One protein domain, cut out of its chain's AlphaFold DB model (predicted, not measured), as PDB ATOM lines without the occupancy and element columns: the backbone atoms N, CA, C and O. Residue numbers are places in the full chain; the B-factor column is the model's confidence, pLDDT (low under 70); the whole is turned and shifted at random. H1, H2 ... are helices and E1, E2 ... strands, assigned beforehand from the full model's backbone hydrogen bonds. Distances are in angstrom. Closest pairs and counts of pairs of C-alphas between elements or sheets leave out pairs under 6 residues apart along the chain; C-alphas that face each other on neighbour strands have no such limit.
ATOM      1  N   ASP A 158      47.198  35.935 -32.475       74.56
ATOM      2  CA  ASP A 158      48.242  34.923 -32.586       74.56
ATOM      3  C   ASP A 158      49.264  35.194 -31.485       74.56
ATOM      4  O   ASP A 158      49.944  36.211 -31.495       74.56
ATOM      5  N   VAL A 159      49.338  34.304 -30.500       71.69
ATOM      6  CA  VAL A 159      50.367  34.318 -29.446       71.69
ATOM      7  C   VAL A 159      51.085  32.971 -29.374       71.69
ATOM      8  O   VAL A 159      51.730  32.657 -28.379       71.69
ATOM      9  N   SER A 160      50.976  32.166 -30.437       63.31
ATOM     10  CA  SER A 160      51.451  30.777 -30.487       63.31
ATOM     11  C   SER A 160      52.960  30.627 -30.246       63.31
ATOM     12  O   SER A 160      53.418  29.567 -29.823       63.31
ATOM     13  N   GLY A 161      53.735  31.697 -30.456       60.00
ATOM     14  CA  GLY A 161      55.174  31.758 -30.187       60.00
ATOM     15  C   GLY A 161      55.572  32.185 -28.768       60.00
ATOM     16  O   GLY A 161      56.768  32.306 -28.498       60.00
ATOM     17  N   LEU A 162      54.620  32.449 -27.868       65.06
ATOM     18  CA  LEU A 162      54.885  33.005 -26.540       65.06
ATOM     19  C   LEU A 162      54.527  32.030 -25.416       65.06
ATOM     20  O   LEU A 162      53.512  31.342 -25.452       65.06
ATOM     21  N   SER A 163      55.349  32.017 -24.364       57.31
ATOM     22  CA  SER A 163      55.031  31.310 -23.120       57.31
ATOM     23  C   SER A 163      54.170  32.225 -22.247       57.31
ATOM     24  O   SER A 163      54.694  33.015 -21.463       57.31
ATOM     25  N   VAL A 164      52.853  32.168 -22.454       62.12
ATOM     26  CA  VAL A 164      51.866  33.008 -21.760       62.12
ATOM     27  C   VAL A 164      51.008  32.139 -20.844       62.12
ATOM     28  O   VAL A 164      50.581  31.058 -21.244       62.12
ATOM     29  N   ALA A 165      50.762  32.588 -19.614       53.53
ATOM     30  CA  ALA A 165      49.845  31.909 -18.702       53.53
ATOM     31  C   ALA A 165      48.409  32.350 -19.007       53.53
ATOM     32  O   ALA A 165      48.113  33.532 -18.957       53.53
ATOM     33  N   THR A 166      47.495  31.437 -19.308       60.28
ATOM     34  CA  THR A 166      46.118  31.792 -19.672       60.28
ATOM     35  C   THR A 166      45.203  31.750 -18.445       60.28
ATOM     36  O   THR A 166      45.145  30.710 -17.800       60.28
ATOM     37  N   SER A 167      44.498  32.840 -18.108       65.31
ATOM     38  CA  SER A 167      43.408  32.807 -17.109       65.31
ATOM     39  C   SER A 167      42.069  32.536 -17.805       65.31
ATOM     40  O   SER A 167      41.889  32.934 -18.960       65.31
ATOM     41  N   ASP A 168      41.137  31.852 -17.139       68.69
ATOM     42  CA  ASP A 168      39.825  31.542 -17.726       68.69
ATOM     43  C   ASP A 168      38.976  32.808 -17.927       68.69
ATOM     44  O   ASP A 168      38.263  32.947 -18.924       68.69
ATOM     45  N   GLU A 169      39.160  33.804 -17.062       71.69
ATOM     46  CA  GLU A 169      38.570  35.141 -17.159       71.69
ATOM     47  C   GLU A 169      39.098  35.943 -18.364       71.69
ATOM     48  O   GLU A 169      38.495  36.940 -18.769       71.69
ATOM     49  N   ALA A 170      40.203  35.509 -18.979       66.62
ATOM     50  CA  ALA A 170      40.767  36.132 -20.175       66.62
ATOM     51  C   ALA A 170      40.140  35.621 -21.487       66.62
ATOM     52  O   ALA A 170      40.432  36.163 -22.555       66.62
ATOM     53  N   ARG A 171      39.231  34.632 -21.442       66.31
ATOM     54  CA  ARG A 171      38.593  34.088 -22.655       66.31
ATOM     55  C   ARG A 171      37.699  35.098 -23.374       66.31
ATOM     56  O   ARG A 171      37.617  35.066 -24.594       66.31
ATOM     57  N   ASN A 172      37.009  35.989 -22.660       76.31
ATOM     58  CA  ASN A 172      36.093  36.953 -23.289       76.31
ATOM     59  C   ASN A 172      35.997  38.307 -22.550       76.31
ATOM     60  O   ASN A 172      34.886  38.744 -22.223       76.31
ATOM     61  N   PRO A 173      37.128  38.981 -22.279       85.38
ATOM     62  CA  PRO A 173      37.177  40.158 -21.422       85.38
ATOM     63  C   PRO A 173      36.524  41.396 -22.048       85.38
ATOM     64  O   PRO A 173      36.330  41.488 -23.267       85.38
ATOM     65  N   LEU A 174      36.221  42.367 -21.186       90.19
ATOM     66  CA  LEU A 174      36.068  43.774 -21.540       90.19
ATOM     67  C   LEU A 174      37.247  44.562 -20.950       90.19
ATOM     68  O   LEU A 174      37.442  44.557 -19.734       90.19
ATOM     69  N   MET A 175      38.023  45.218 -21.813       91.69
ATOM     70  CA  MET A 175      39.219  45.975 -21.425       91.69
ATOM     71  C   MET A 175      38.891  47.458 -21.229       91.69
ATOM     72  O   MET A 175      38.586  48.166 -22.182       91.69
ATOM     73  N   HIS A 176      38.995  47.956 -20.008       92.31
ATOM     74  CA  HIS A 176      38.819  49.364 -19.674       92.31
ATOM     75  C   HIS A 176      40.115  50.121 -19.936       92.31
ATOM     76  O   HIS A 176      41.150  49.833 -19.333       92.31
ATOM     77  N   LEU A 177      40.062  51.089 -20.845       91.38
ATOM     78  CA  LEU A 177      41.178  51.964 -21.183       91.38
ATOM     79  C   LEU A 177      40.995  53.317 -20.494       91.38
ATOM     80  O   LEU A 177      39.882  53.825 -20.393       91.38
ATOM     81  N   GLN A 178      42.092  53.937 -20.064       89.50
ATOM     82  CA  GLN A 178      42.054  55.305 -19.525       89.50
ATOM     83  C   GLN A 178      41.828  56.362 -20.615       89.50
ATOM     84  O   GLN A 178      41.331  57.447 -20.334       89.50
ATOM     85  N   ALA A 179      42.200  56.050 -21.858       88.12
ATOM     86  CA  ALA A 179      42.048  56.924 -23.010       88.12
ATOM     87  C   ALA A 179      41.820  56.094 -24.276       88.12
ATOM     88  O   ALA A 179      42.198  54.922 -24.347       88.12
ATOM     89  N   LYS A 180      41.214  56.721 -25.285       89.56
ATOM     90  CA  LYS A 180      41.020  56.110 -26.598       89.56
ATOM     91  C   LYS A 180      42.374  55.970 -27.319       89.56
ATOM     92  O   LYS A 180      43.092  56.968 -27.405       89.56
ATOM     93  N   PRO A 181      42.725  54.776 -27.827       90.31
ATOM     94  CA  PRO A 181      43.935  54.581 -28.610       90.31
ATOM     95  C   PRO A 181      43.785  55.215 -29.999       90.31
ATOM     96  O   PRO A 181      42.675  55.499 -30.456       90.31
ATOM     97  N   GLN A 182      44.907  55.436 -30.678       89.94
ATOM     98  CA  GLN A 182      44.939  55.960 -32.044       89.94
ATOM     99  C   GLN A 182      44.329  54.960 -33.026       89.94
ATOM    100  O   GLN A 182      43.538  55.337 -33.892       89.94
ATOM    101  N   ALA A 183      44.676  53.679 -32.877       90.00
ATOM    102  CA  ALA A 183      44.130  52.607 -33.692       90.00
ATOM    103  C   ALA A 183      42.905  51.976 -33.011       90.00
ATOM    104  O   ALA A 183      43.019  51.243 -32.027       90.00
ATOM    105  N   VAL A 184      41.725  52.225 -33.579       93.75
ATOM    106  CA  VAL A 184      40.470  51.563 -33.200       93.75
ATOM    107  C   VAL A 184      39.818  50.914 -34.412       93.75
ATOM    108  O   VAL A 184      39.955  51.378 -35.544       93.75
ATOM    109  N   TYR A 185      39.074  49.845 -34.168       91.06
ATOM    110  CA  TYR A 185      38.428  49.048 -35.197       91.06
ATOM    111  C   TYR A 185      36.942  48.881 -34.878       91.06
ATOM    112  O   TYR A 185      36.546  48.688 -33.726       91.06
ATOM    113  N   ALA A 186      36.112  48.924 -35.919       87.69
ATOM    114  CA  ALA A 186      34.665  48.765 -35.778       87.69
ATOM    115  C   ALA A 186      34.258  47.319 -35.445       87.69
ATOM    116  O   ALA A 186      33.217  47.091 -34.833       87.69
ATOM    117  N   SER A 187      35.075  46.335 -35.832       87.62
ATOM    118  CA  SER A 187      34.795  44.920 -35.606       87.62
ATOM    119  C   SER A 187      36.043  44.135 -35.217       87.62
ATOM    120  O   SER A 187      37.181  44.550 -35.469       87.62
ATOM    121  N   LYS A 188      35.810  42.953 -34.639       87.25
ATOM    122  CA  LYS A 188      36.854  41.983 -34.299       87.25
ATOM    123  C   LYS A 188      37.652  41.572 -35.528       87.25
ATOM    124  O   LYS A 188      38.865  41.425 -35.455       87.25
ATOM    125  N   GLU A 189      36.972  41.367 -36.650       87.81
ATOM    126  CA  GLU A 189      37.557  40.896 -37.903       87.81
ATOM    127  C   GLU A 189      38.520  41.931 -38.475       87.81
ATOM    128  O   GLU A 189      39.578  41.548 -38.967       87.81
ATOM    129  N   LEU A 190      38.188  43.222 -38.362       88.94
ATOM    130  CA  LEU A 190      39.063  44.318 -38.779       88.94
ATOM    131  C   LEU A 190      40.302  44.422 -37.883       88.94
ATOM    132  O   LEU A 190      41.415  44.487 -38.404       88.94
ATOM    133  N   ALA A 191      40.135  44.349 -36.558       88.50
ATOM    134  CA  ALA A 191      41.266  44.316 -35.626       88.50
ATOM    135  C   ALA A 191      42.165  43.093 -35.876       88.50
ATOM    136  O   ALA A 191      43.388  43.199 -35.931       88.50
ATOM    137  N   ALA A 192      41.558  41.926 -36.106       87.19
ATOM    138  CA  ALA A 192      42.278  40.699 -36.413       87.19
ATOM    139  C   ALA A 192      42.983  40.752 -37.775       87.19
ATOM    140  O   ALA A 192      44.085  40.228 -37.913       87.19
ATOM    141  N   ALA A 193      42.371  41.366 -38.789       87.75
ATOM    142  CA  ALA A 193      43.005  41.571 -40.088       87.75
ATOM    143  C   ALA A 193      44.230  42.484 -39.969       87.75
ATOM    144  O   ALA A 193      45.275  42.156 -40.529       87.75
ATOM    145  N   ALA A 194      44.133  43.565 -39.187       89.00
ATOM    146  CA  ALA A 194      45.268  44.433 -38.886       89.00
ATOM    147  C   ALA A 194      46.387  43.678 -38.148       89.00
ATOM    148  O   ALA A 194      47.547  43.789 -38.532       89.00
ATOM    149  N   GLY A 195      46.042  42.833 -37.173       87.19
ATOM    150  CA  GLY A 195      47.005  41.960 -36.496       87.19
ATOM    151  C   GLY A 195      47.720  40.996 -37.447       87.19
ATOM    152  O   GLY A 195      48.943  40.891 -37.431       87.19
ATOM    153  N   ARG A 196      46.987  40.341 -38.357       86.75
ATOM    154  CA  ARG A 196      47.584  39.455 -39.378       86.75
ATOM    155  C   ARG A 196      48.495  40.197 -40.360       86.75
ATOM    156  O   ARG A 196      49.441  39.597 -40.867       86.75
ATOM    157  N   ALA A 197      48.225  41.474 -40.632       89.50
ATOM    158  CA  ALA A 197      49.043  42.295 -41.522       89.50
ATOM    159  C   ALA A 197      50.436  42.619 -40.946       89.50
ATOM    160  O   ALA A 197      51.325  42.987 -41.710       89.50
ATOM    161  N   LEU A 198      50.660  42.416 -39.639       86.38
ATOM    162  CA  LEU A 198      51.977  42.567 -38.998       86.38
ATOM    163  C   LEU A 198      53.008  41.529 -39.482       86.38
ATOM    164  O   LEU A 198      54.209  41.722 -39.307       86.38
ATOM    165  N   GLY A 199      52.552  40.451 -40.127       79.88
ATOM    166  CA  GLY A 199      53.402  39.431 -40.732       79.88
ATOM    167  C   GLY A 199      53.529  38.152 -39.904       79.88
ATOM    168  O   GLY A 199      53.093  38.054 -38.760       79.88
ATOM    169  N   GLN A 200      54.119  37.125 -40.522       77.12
ATOM    170  CA  GLN A 200      54.304  35.822 -39.885       77.12
ATOM    171  C   GLN A 200      55.268  35.920 -38.696       77.12
ATOM    172  O   GLN A 200      56.373  36.442 -38.830       77.12
ATOM    173  N   GLY A 201      54.855  35.378 -37.548       72.56
ATOM    174  CA  GLY A 201      55.641  35.378 -36.310       72.56
ATOM    175  C   GLY A 201      55.448  36.610 -35.424       72.56
ATOM    176  O   GLY A 201      56.023  36.651 -34.338       72.56
ATOM    177  N   ALA A 202      54.643  37.591 -35.848       80.75
ATOM    178  CA  ALA A 202      54.207  38.672 -34.975       80.75
ATOM    179  C   ALA A 202      53.177  38.146 -33.969       80.75
ATOM    180  O   ALA A 202      52.209  37.491 -34.360       80.75
ATOM    181  N   ALA A 203      53.375  38.458 -32.689       85.19
ATOM    182  CA  ALA A 203      52.413  38.129 -31.654       85.19
ATOM    183  C   ALA A 203      51.478  39.315 -31.398       85.19
ATOM    184  O   ALA A 203      51.933  40.450 -31.248       85.19
ATOM    185  N   TRP A 204      50.173  39.070 -31.362       86.75
ATOM    186  CA  TRP A 204      49.166  40.117 -31.211       86.75
ATOM    187  C   TRP A 204      47.864  39.576 -30.627       86.75
ATOM    188  O   TRP A 204      47.546  38.392 -30.756       86.75
ATOM    189  N   LEU A 205      47.088  40.468 -30.017       87.25
ATOM    190  CA  LEU A 205      45.760  40.188 -29.482       87.25
ATOM    191  C   LEU A 205      44.799  41.298 -29.904       87.25
ATOM    192  O   LEU A 205      45.110  42.480 -29.776       87.25
ATOM    193  N   ALA A 206      43.619  40.914 -30.377       88.50
ATOM    194  CA  ALA A 206      42.493  41.822 -30.513       88.50
ATOM    195  C   ALA A 206      41.620  41.723 -29.257       88.50
ATOM    196  O   ALA A 206      41.475  40.645 -28.682       88.50
ATOM    197  N   PHE A 207      41.025  42.828 -28.819       88.56
ATOM    198  CA  PHE A 207      40.063  42.816 -27.717       88.56
ATOM    199  C   PHE A 207      39.008  43.899 -27.854       88.56
ATOM    200  O   PHE A 207      39.224  44.929 -28.491       88.56
ATOM    201  N   LEU A 208      37.862  43.651 -27.222       91.44
ATOM    202  CA  LEU A 208      36.843  44.666 -27.029       91.44
ATOM    203  C   LEU A 208      37.250  45.551 -25.850       91.44
ATOM    204  O   LEU A 208      37.489  45.053 -24.745       91.44
ATOM    205  N   ALA A 209      37.316  46.849 -26.100       92.25
ATOM    206  CA  ALA A 209      37.685  47.861 -25.136       92.25
ATOM    207  C   ALA A 209      36.506  48.781 -24.814       92.25
ATOM    208  O   ALA A 209      35.592  48.915 -25.631       92.25
ATOM    209  N   ALA A 210      36.556  49.421 -23.650       92.44
ATOM    210  CA  ALA A 210      35.668  50.498 -23.240       92.44
ATOM    211  C   ALA A 210      36.481  51.700 -22.731       92.44
ATOM    212  O   ALA A 210      37.497  51.521 -22.055       92.44
ATOM    213  N   THR A 211      36.045  52.917 -23.050       91.38
ATOM    214  CA  THR A 211      36.579  54.162 -22.462       91.38
ATOM    215  C   THR A 211      35.876  54.489 -21.143       91.38
ATOM    216  O   THR A 211      34.846  53.880 -20.835       91.38
ATOM    217  N   PRO A 212      36.365  55.477 -20.364       86.88
ATOM    218  CA  PRO A 212      35.679  55.921 -19.150       86.88
ATOM    219  C   PRO A 212      34.249  56.416 -19.412       86.88
ATOM    220  O   PRO A 212      33.393  56.267 -18.543       86.88
ATOM    221  N   ASP A 213      33.987  56.921 -20.622       86.31
ATOM    222  CA  ASP A 213      32.674  57.399 -21.075       86.31
ATOM    223  C   ASP A 213      31.743  56.261 -21.547       86.31
ATOM    224  O   ASP A 213      30.615  56.507 -21.972       86.31
ATOM    225  N   GLY A 214      32.210  55.007 -21.514       84.62
ATOM    226  CA  GLY A 214      31.439  53.830 -21.922       84.62
ATOM    227  C   GLY A 214      31.402  53.571 -23.432       84.62
ATOM    228  O   GLY A 214      30.682  52.671 -23.872       84.62
ATOM    229  N   GLU A 215      32.174  54.310 -24.241       89.94
ATOM    230  CA  GLU A 215      32.327  54.025 -25.675       89.94
ATOM    231  C   GLU A 215      33.072  52.700 -25.857       89.94
ATOM    232  O   GLU A 215      34.145  52.512 -25.285       89.94
ATOM    233  N   THR A 216      32.535  51.797 -26.685       91.12
ATOM    234  CA  THR A 216      33.151  50.491 -26.949       91.12
ATOM    235  C   THR A 216      33.689  50.368 -28.366       91.12
ATOM    236  O   THR A 216      32.981  50.684 -29.320       91.12
ATOM    237  N   PHE A 217      34.887  49.809 -28.515       92.25
ATOM    238  CA  PHE A 217      35.520  49.548 -29.812       92.25
ATOM    239  C   PHE A 217      36.446  48.339 -29.741       92.25
ATOM    240  O   PHE A 217      36.812  47.879 -28.660       92.25
ATOM    241  N   TRP A 218      36.853  47.827 -30.899       91.50
ATOM    242  CA  TRP A 218      37.908  46.825 -30.963       91.50
ATOM    243  C   TRP A 218      39.272  47.505 -31.021       91.50
ATOM    244  O   TRP A 218      39.466  48.448 -31.783       91.50
ATOM    245  N   ALA A 219      40.215  47.018 -30.224       91.19
ATOM    246  CA  ALA A 219      41.602  47.460 -30.219       91.19
ATOM    247  C   ALA A 219      42.533  46.278 -30.512       91.19
ATOM    248  O   ALA A 219      42.154  45.114 -30.351       91.19
ATOM    249  N   LEU A 220      43.744  46.602 -30.953       90.81
ATOM    250  CA  LEU A 220      44.819  45.656 -31.223       90.81
ATOM    251  C   LEU A 220      45.993  45.985 -30.302       90.81
ATOM    252  O   LEU A 220      46.430  47.131 -30.251       90.81
ATOM    253  N   VAL A 221      46.525  44.975 -29.623       89.44
ATOM    254  CA  VAL A 221      47.829  45.057 -28.958       89.44
ATOM    255  C   VAL A 221      48.806  44.114 -29.624       89.44
ATOM    256  O   VAL A 221      48.445  42.994 -29.998       89.44
ATOM    257  N   THR A 222      50.049  44.558 -29.756       89.31
ATOM    258  CA  THR A 222      51.158  43.689 -30.146       89.31
ATOM    259  C   THR A 222      51.856  43.171 -28.901       89.31
ATOM    260  O   THR A 222      51.729  43.737 -27.813       89.31
ATOM    261  N   VAL A 223      52.551  42.048 -29.036       84.69
ATOM    262  CA  VAL A 223      53.306  41.451 -27.943       84.69
ATOM    263  C   VAL A 223      54.765  41.347 -28.352       84.69
ATOM    264  O   VAL A 223      55.129  40.557 -29.222       84.69
ATOM    265  N   GLU A 224      55.612  42.140 -27.705       83.75
ATOM    266  CA  GLU A 224      57.039  42.238 -28.012       83.75
ATOM    267  C   GLU A 224      57.855  42.049 -26.739       83.75
ATOM    268  O   GLU A 224      57.585  42.672 -25.719       83.75
ATOM    269  N   GLY A 225      58.828  41.132 -26.753       75.31
ATOM    270  CA  GLY A 225      59.679  40.878 -25.582       75.31
ATOM    271  C   GLY A 225      58.929  40.423 -24.320       75.31
ATOM    272  O   GLY A 225      59.490  40.492 -23.232       75.31
ATOM    273  N   GLY A 226      57.678  39.964 -24.449       74.50
ATOM    274  CA  GLY A 226      56.809  39.679 -23.304       74.50
ATOM    275  C   GLY A 226      56.128  40.922 -22.714       74.50
ATOM    276  O   GLY A 226      55.743  40.930 -21.552       74.50
ATOM    277  N   GLN A 227      55.979  41.996 -23.478       80.75
ATOM    278  CA  GLN A 227      55.206  43.167 -23.075       80.75
ATOM    279  C   GLN A 227      54.068  43.382 -24.061       80.75
ATOM    280  O   GLN A 227      54.246  43.184 -25.263       80.75
ATOM    281  N   LEU A 228      52.901  43.778 -23.552       83.94
ATOM    282  CA  LEU A 228      51.831  44.271 -24.406       83.94
ATOM    283  C   LEU A 228      52.158  45.690 -24.824       83.94
ATOM    284  O   LEU A 228      52.441  46.530 -23.969       83.94
ATOM    285  N   LEU A 229      52.056  45.957 -26.118       88.62
ATOM    286  CA  LEU A 229      52.154  47.294 -26.665       88.62
ATOM    287  C   LEU A 229      50.799  47.698 -27.244       88.62
ATOM    288  O   LEU A 229      50.267  47.030 -28.132       88.62
ATOM    289  N   LEU A 230      50.253  48.806 -26.750       90.31
ATOM    290  CA  LEU A 230      49.092  49.489 -27.317       90.31
ATOM    291  C   LEU A 230      49.581  50.806 -27.920       90.31
ATOM    292  O   LEU A 230      50.198  51.600 -27.214       90.31
ATOM    293  N   ASP A 231      49.366  51.014 -29.220       89.19
ATOM    294  CA  ASP A 231      49.932  52.150 -29.971       89.19
ATOM    295  C   ASP A 231      51.453  52.326 -29.762       89.19
ATOM    296  O   ASP A 231      51.972  53.435 -29.642       89.19
ATOM    297  N   GLY A 232      52.185  51.211 -29.650       87.56
ATOM    298  CA  GLY A 232      53.628  51.210 -29.386       87.56
ATOM    299  C   GLY A 232      54.026  51.560 -27.944       87.56
ATOM    300  O   GLY A 232      55.217  51.609 -27.644       87.56
ATOM    301  N   GLN A 233      53.068  51.787 -27.040       89.44
ATOM    302  CA  GLN A 233      53.325  52.025 -25.619       89.44
ATOM    303  C   GLN A 233      53.153  50.744 -24.811       89.44
ATOM    304  O   GLN A 233      52.144  50.056 -24.949       89.44
ATOM    305  N   ALA A 234      54.103  50.462 -23.920       89.06
ATOM    306  CA  ALA A 234      53.988  49.341 -23.000       89.06
ATOM    307  C   ALA A 234      52.794  49.530 -22.055       89.06
ATOM    308  O   ALA A 234      52.642  50.570 -21.407       89.06
ATOM    309  N   VAL A 235      51.952  48.503 -21.971       87.94
ATOM    310  CA  VAL A 235      50.777  48.473 -21.103       87.94
ATOM    311  C   VAL A 235      50.767  47.232 -20.222       87.94
ATOM    312  O   VAL A 235      51.328  46.184 -20.538       87.94
ATOM    313  N   THR A 236      50.096  47.377 -19.091       85.31
ATOM    314  CA  THR A 236      49.770  46.325 -18.137       85.31
ATOM    315  C   THR A 236      48.264  46.144 -18.128       85.31
ATOM    316  O   THR A 236      47.519  47.095 -18.368       85.31
ATOM    317  N   VAL A 237      47.814  44.921 -17.862       85.69
ATOM    318  CA  VAL A 237      46.391  44.628 -17.705       85.69
ATOM    319  C   VAL A 237      46.170  43.872 -16.410       85.69
ATOM    320  O   VAL A 237      46.930  42.961 -16.085       85.69
ATOM    321  N   ASN A 238      45.136  44.266 -15.679       85.38
ATOM    322  CA  ASN A 238      44.797  43.713 -14.376       85.38
ATOM    323  C   ASN A 238      43.323  43.317 -14.375       85.38
ATOM    324  O   ASN A 238      42.478  44.103 -14.805       85.38
ATOM    325  N   LEU A 239      43.024  42.106 -13.907       86.44
ATOM    326  CA  LEU A 239      41.649  41.686 -13.658       86.44
ATOM    327  C   LEU A 239      41.083  42.557 -12.534       86.44
ATOM    328  O   LEU A 239      41.744  42.747 -11.515       86.44
ATOM    329  N   LEU A 240      39.886  43.093 -12.741       86.81
ATOM    330  CA  LEU A 240      39.141  43.801 -11.712       86.81
ATOM    331  C   LEU A 240      38.266  42.807 -10.949       86.81
ATOM    332  O   LEU A 240      37.594  41.971 -11.557       86.81
ATOM    333  N   ASP A 241      38.234  42.951  -9.632       87.75
ATOM    334  CA  ASP A 241      37.399  42.196  -8.707       87.75
ATOM    335  C   ASP A 241      36.665  43.130  -7.728       87.75
ATOM    336  O   ASP A 241      36.900  44.342  -7.694       87.75
ATOM    337  N   GLY A 242      35.697  42.567  -6.995       92.44
ATOM    338  CA  GLY A 242      34.900  43.281  -5.996       92.44
ATOM    339  C   GLY A 242      34.300  44.599  -6.500       92.44
ATOM    340  O   GLY A 242      33.775  44.679  -7.611       92.44
ATOM    341  N   GLU A 243      34.428  45.639  -5.677       93.75
ATOM    342  CA  GLU A 243      33.897  46.984  -5.930       93.75
ATOM    343  C   GLU A 243      34.440  47.598  -7.231       93.75
ATOM    344  O   GLU A 243      33.683  48.157  -8.019       93.75
ATOM    345  N   ALA A 244      35.727  47.402  -7.535       89.06
ATOM    346  CA  ALA A 244      36.327  47.942  -8.754       89.06
ATOM    347  C   ALA A 244      35.730  47.316 -10.028       89.06
ATOM    348  O   ALA A 244      35.581  47.993 -11.053       89.06
ATOM    349  N   ALA A 245      35.371  46.028  -9.980       90.00
ATOM    350  CA  ALA A 245      34.664  45.372 -11.075       90.00
ATOM    351  C   ALA A 245      33.227  45.885 -11.210       90.00
ATOM    352  O   ALA A 245      32.753  46.078 -12.332       90.00
ATOM    353  N   ASP A 246      32.541  46.126 -10.095       91.00
ATOM    354  CA  ASP A 246      31.166  46.629 -10.088       91.00
ATOM    355  C   ASP A 246      31.080  48.069 -10.609       91.00
ATOM    356  O   ASP A 246      30.258  48.352 -11.484       91.00
ATOM    357  N   ASP A 247      32.009  48.938 -10.212       92.06
ATOM    358  CA  ASP A 247      32.152  50.297 -10.748       92.06
ATOM    359  C   ASP A 247      32.449  50.295 -12.252       92.06
ATOM    360  O   ASP A 247      31.945  51.114 -13.030       92.06
ATOM    361  N   ALA A 248      33.282  49.357 -12.703       89.75
ATOM    362  CA  ALA A 248      33.546  49.164 -14.122       89.75
ATOM    363  C   ALA A 248      32.287  48.710 -14.876       89.75
ATOM    364  O   ALA A 248      31.982  49.264 -15.933       89.75
ATOM    365  N   ARG A 249      31.504  47.773 -14.326       92.06
ATOM    366  CA  ARG A 249      30.222  47.332 -14.908       92.06
ATOM    367  C   ARG A 249      29.177  48.443 -14.920       92.06
ATOM    368  O   ARG A 249      28.382  48.502 -15.861       92.06
ATOM    369  N   ALA A 250      29.151  49.309 -13.910       90.88
ATOM    370  CA  ALA A 250      28.200  50.414 -13.816       90.88
ATOM    371  C   ALA A 250      28.354  51.410 -14.978       90.88
ATOM    372  O   ALA A 250      27.352  51.896 -15.500       90.88
ATOM    373  N   ARG A 251      29.591  51.632 -15.442       87.62
ATOM    374  CA  ARG A 251      29.917  52.502 -16.588       87.62
ATOM    375  C   ARG A 251      29.529  51.916 -17.951       87.62
ATOM    376  O   ARG A 251      29.484  52.631 -18.948       87.62
ATOM    377  N   VAL A 252      29.242  50.618 -18.022       87.88
ATOM    378  CA  VAL A 252      28.944  49.922 -19.278       87.88
ATOM    379  C   VAL A 252      27.445  49.969 -19.571       87.88
ATOM    380  O   VAL A 252      26.632  49.441 -18.816       87.88
ATOM    381  N   VAL A 253      27.062  50.542 -20.713       83.44
ATOM    382  CA  VAL A 253      25.642  50.684 -21.096       83.44
ATOM    383  C   VAL A 253      25.017  49.344 -21.506       83.44
ATOM    384  O   VAL A 253      23.887  49.030 -21.137       83.44
ATOM    385  N   GLN A 254      25.742  48.518 -22.264       83.75
ATOM    386  CA  GLN A 254      25.203  47.267 -22.805       83.75
ATOM    387  C   GLN A 254      25.198  46.156 -21.745       83.75
ATOM    388  O   GLN A 254      26.260  45.682 -21.340       83.75
ATOM    389  N   GLY A 255      24.015  45.658 -21.367       85.88
ATOM    390  CA  GLY A 255      23.864  44.612 -20.342       85.88
ATOM    391  C   GLY A 255      24.721  43.363 -20.591       85.88
ATOM    392  O   GLY A 255      25.425  42.908 -19.693       85.88
ATOM    393  N   ARG A 256      24.782  42.882 -21.843       87.12
ATOM    394  CA  ARG A 256      25.620  41.728 -22.234       87.12
ATOM    395  C   ARG A 256      27.115  41.906 -21.944       87.12
ATOM    396  O   ARG A 256      27.839  40.926 -21.818       87.12
ATOM    397  N   LEU A 257      27.598  43.149 -21.892       87.69
ATOM    398  CA  LEU A 257      29.009  43.449 -21.661       87.69
ATOM    399  C   LEU A 257      29.355  43.486 -20.166       87.69
ATOM    400  O   LEU A 257      30.513  43.274 -19.816       87.69
ATOM    401  N   LYS A 258      28.362  43.675 -19.287       88.50
ATOM    402  CA  LYS A 258      28.543  43.620 -17.826       88.50
ATOM    403  C   LYS A 258      28.865  42.209 -17.325       88.50
ATOM    404  O   LYS A 258      29.601  42.061 -16.356       88.50
ATOM    405  N   ALA A 259      28.352  41.189 -18.019       86.69
ATOM    406  CA  ALA A 259      28.595  39.775 -17.718       86.69
ATOM    407  C   ALA A 259      30.022  39.306 -18.065       86.69
ATOM    408  O   ALA A 259      30.436  38.223 -17.664       86.69
ATOM    409  N   LYS A 260      30.786  40.104 -18.820       88.31
ATOM    410  CA  LYS A 260      32.183  39.796 -19.136       88.31
ATOM    411  C   LYS A 260      33.070  40.008 -17.909       88.31
ATOM    412  O   LYS A 260      32.769  40.836 -17.048       88.31
ATOM    413  N   ALA A 261      34.208  39.322 -17.871       87.44
ATOM    414  CA  ALA A 261      35.281  39.681 -16.954       87.44
ATOM    415  C   ALA A 261      35.776  41.100 -17.270       87.44
ATOM    416  O   ALA A 261      36.001  41.441 -18.437       87.44
ATOM    417  N   GLN A 262      35.924  41.920 -16.236       90.00
ATOM    418  CA  GLN A 262      36.318  43.320 -16.362       90.00
ATOM    419  C   GLN A 262      37.818  43.430 -16.118       90.00
ATOM    420  O   GLN A 262      38.319  42.934 -15.116       90.00
ATOM    421  N   TRP A 263      38.538  44.064 -17.034       90.75
ATOM    422  CA  TRP A 263      39.986  44.213 -16.942       90.75
ATOM    423  C   TRP A 263      40.356  45.677 -17.096       90.75
ATOM    424  O   TRP A 263      39.817  46.351 -17.964       90.75
ATOM    425  N   GLN A 264      41.289  46.173 -16.295       91.00
ATOM    426  CA  GLN A 264      41.833  47.517 -16.440       91.00
ATOM    427  C   GLN A 264      43.149  47.463 -17.200       91.00
ATOM    428  O   GLN A 264      44.039  46.697 -16.836       91.00
ATOM    429  N   VAL A 265      43.295  48.320 -18.207       89.31
ATOM    430  CA  VAL A 265      44.558  48.552 -18.911       89.31
ATOM    431  C   VAL A 265      45.180  49.852 -18.409       89.31
ATOM    432  O   VAL A 265      44.519  50.893 -18.359       89.31
ATOM    433  N   SER A 266      46.456  49.805 -18.052       87.12
ATOM    434  CA  SER A 266      47.235  50.954 -17.585       87.12
ATOM    435  C   SER A 266      48.602  50.981 -18.252       87.12
ATOM    436  O   SER A 266      49.130  49.937 -18.633       87.12
ATOM    437  N   ARG A 267      49.206  52.165 -18.393       85.25
ATOM    438  CA  ARG A 267      50.599  52.264 -18.856       85.25
ATOM    439  C   ARG A 267      51.515  51.452 -17.939       85.25
ATOM    440  O   ARG A 267      51.332  51.463 -16.724       85.25
ATOM    441  N   ALA A 268      52.459  50.722 -18.527       76.25
ATOM    442  CA  ALA A 268      53.517  50.083 -17.758       76.25
ATOM    443  C   ALA A 268      54.418  51.172 -17.154       76.25
ATOM    444  O   ALA A 268      54.721  52.158 -17.831       76.25
TER     445      ALA A 268
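What this domain is: This is residues 158 to 268 of the 269 residues of an uncharacterized protein of Deinococcus sp. UR1 (UniProt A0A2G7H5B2). What does one see first? A small closed barrel of six strands, E1 to E6, has helix H1 packed along its outside over E2 and E3, while H2 and the short H3 sit outside the barrel near the place where E5 ends and E6 begins. What is it made of? The printed part has 111 residues with three named helices and six named strands, in the order E1 H1 E2 E3 E4 E5 H2 H3 E6. The barrel is mixed: E1 is parallel to E2 and E6, and the other neighbours are antiparallel. What is the outline? The class is mixed, helices and strands, and the whole is compact, with a radius of gyration of the C-alphas of 13.6 A and spans of 39 by 28 by 23 A.

How they stand to each other: How does the ring begin? E1, residues 174 to 176, has E2, residues 203 to 210, on one side and E6, residues 262 to 267, on the other, with N 210 to O 175 at 2.8 A and N 176 to O 263 at 2.7 A. E1, H1, residues 188 to 197, and E2 form a strand-helix-strand unit, two parallel neighbour strands with a helix between, and its crossover is left-handed. H1 runs along the strands at a height over the sheet of 8.2 A; its closest C-alphas to E2 are Ala 191 and Ala 206, 5.8 A apart. How does the ring go on? E2, E3, residues 216 to 224, E4, residues 227 to 230, and E5, residues 233 to 239, are a meander, each the antiparallel neighbour of the one before, with N 209 to O 217 at 2.8 A, N 229 to O 222 at 2.8 A and N 235 to O 228 at 2.9 A. E5 pairs with E4 over residues 233 to 235 and with E6 over 235 to 239, where N 236 and O 266 are 2.8 A apart. Where are the other helices? H2, residues 242 to 250, is on the barrel at a height over the sheet of 9.8 A; its closest C-alphas to E6 are Ala 245 and Gln 262, 5.9 A apart. H3, residues 255 to 258, only just touches H2, with 3 pairs of C-alphas within 8 A, and only at the corner by their link, closest at Arg 249 and Lys 258, 5.0 A. In H1 and H2 every O i to N i+4 pair is within hydrogen-bond range; H3 is too short for one.

Where its parts are: Where do the elements begin and end? C-alpha 174 opens E1 at (36.068, 43.774, -21.540), and C-alpha 267 closes E6 at (50.599, 52.264, -18.856). Which are long? E3 measures 25.3 A, E2 22.5 A, E5 19.7 A, E6 17.0 A, H1 14.2 A and H2 12.5 A.

The domain as a whole: How far does it reach? The two C-alphas farthest apart, of Gln 200 and Glu 243, are 41.2 A apart. Is it continuous? The printed part has no cut; the link from E1 to H1 is long, and the other links are tight. Where is confidence low? Residues 160 to 168 and 170 to 171 are under 70, within residues 158 to 173, which hold no named element.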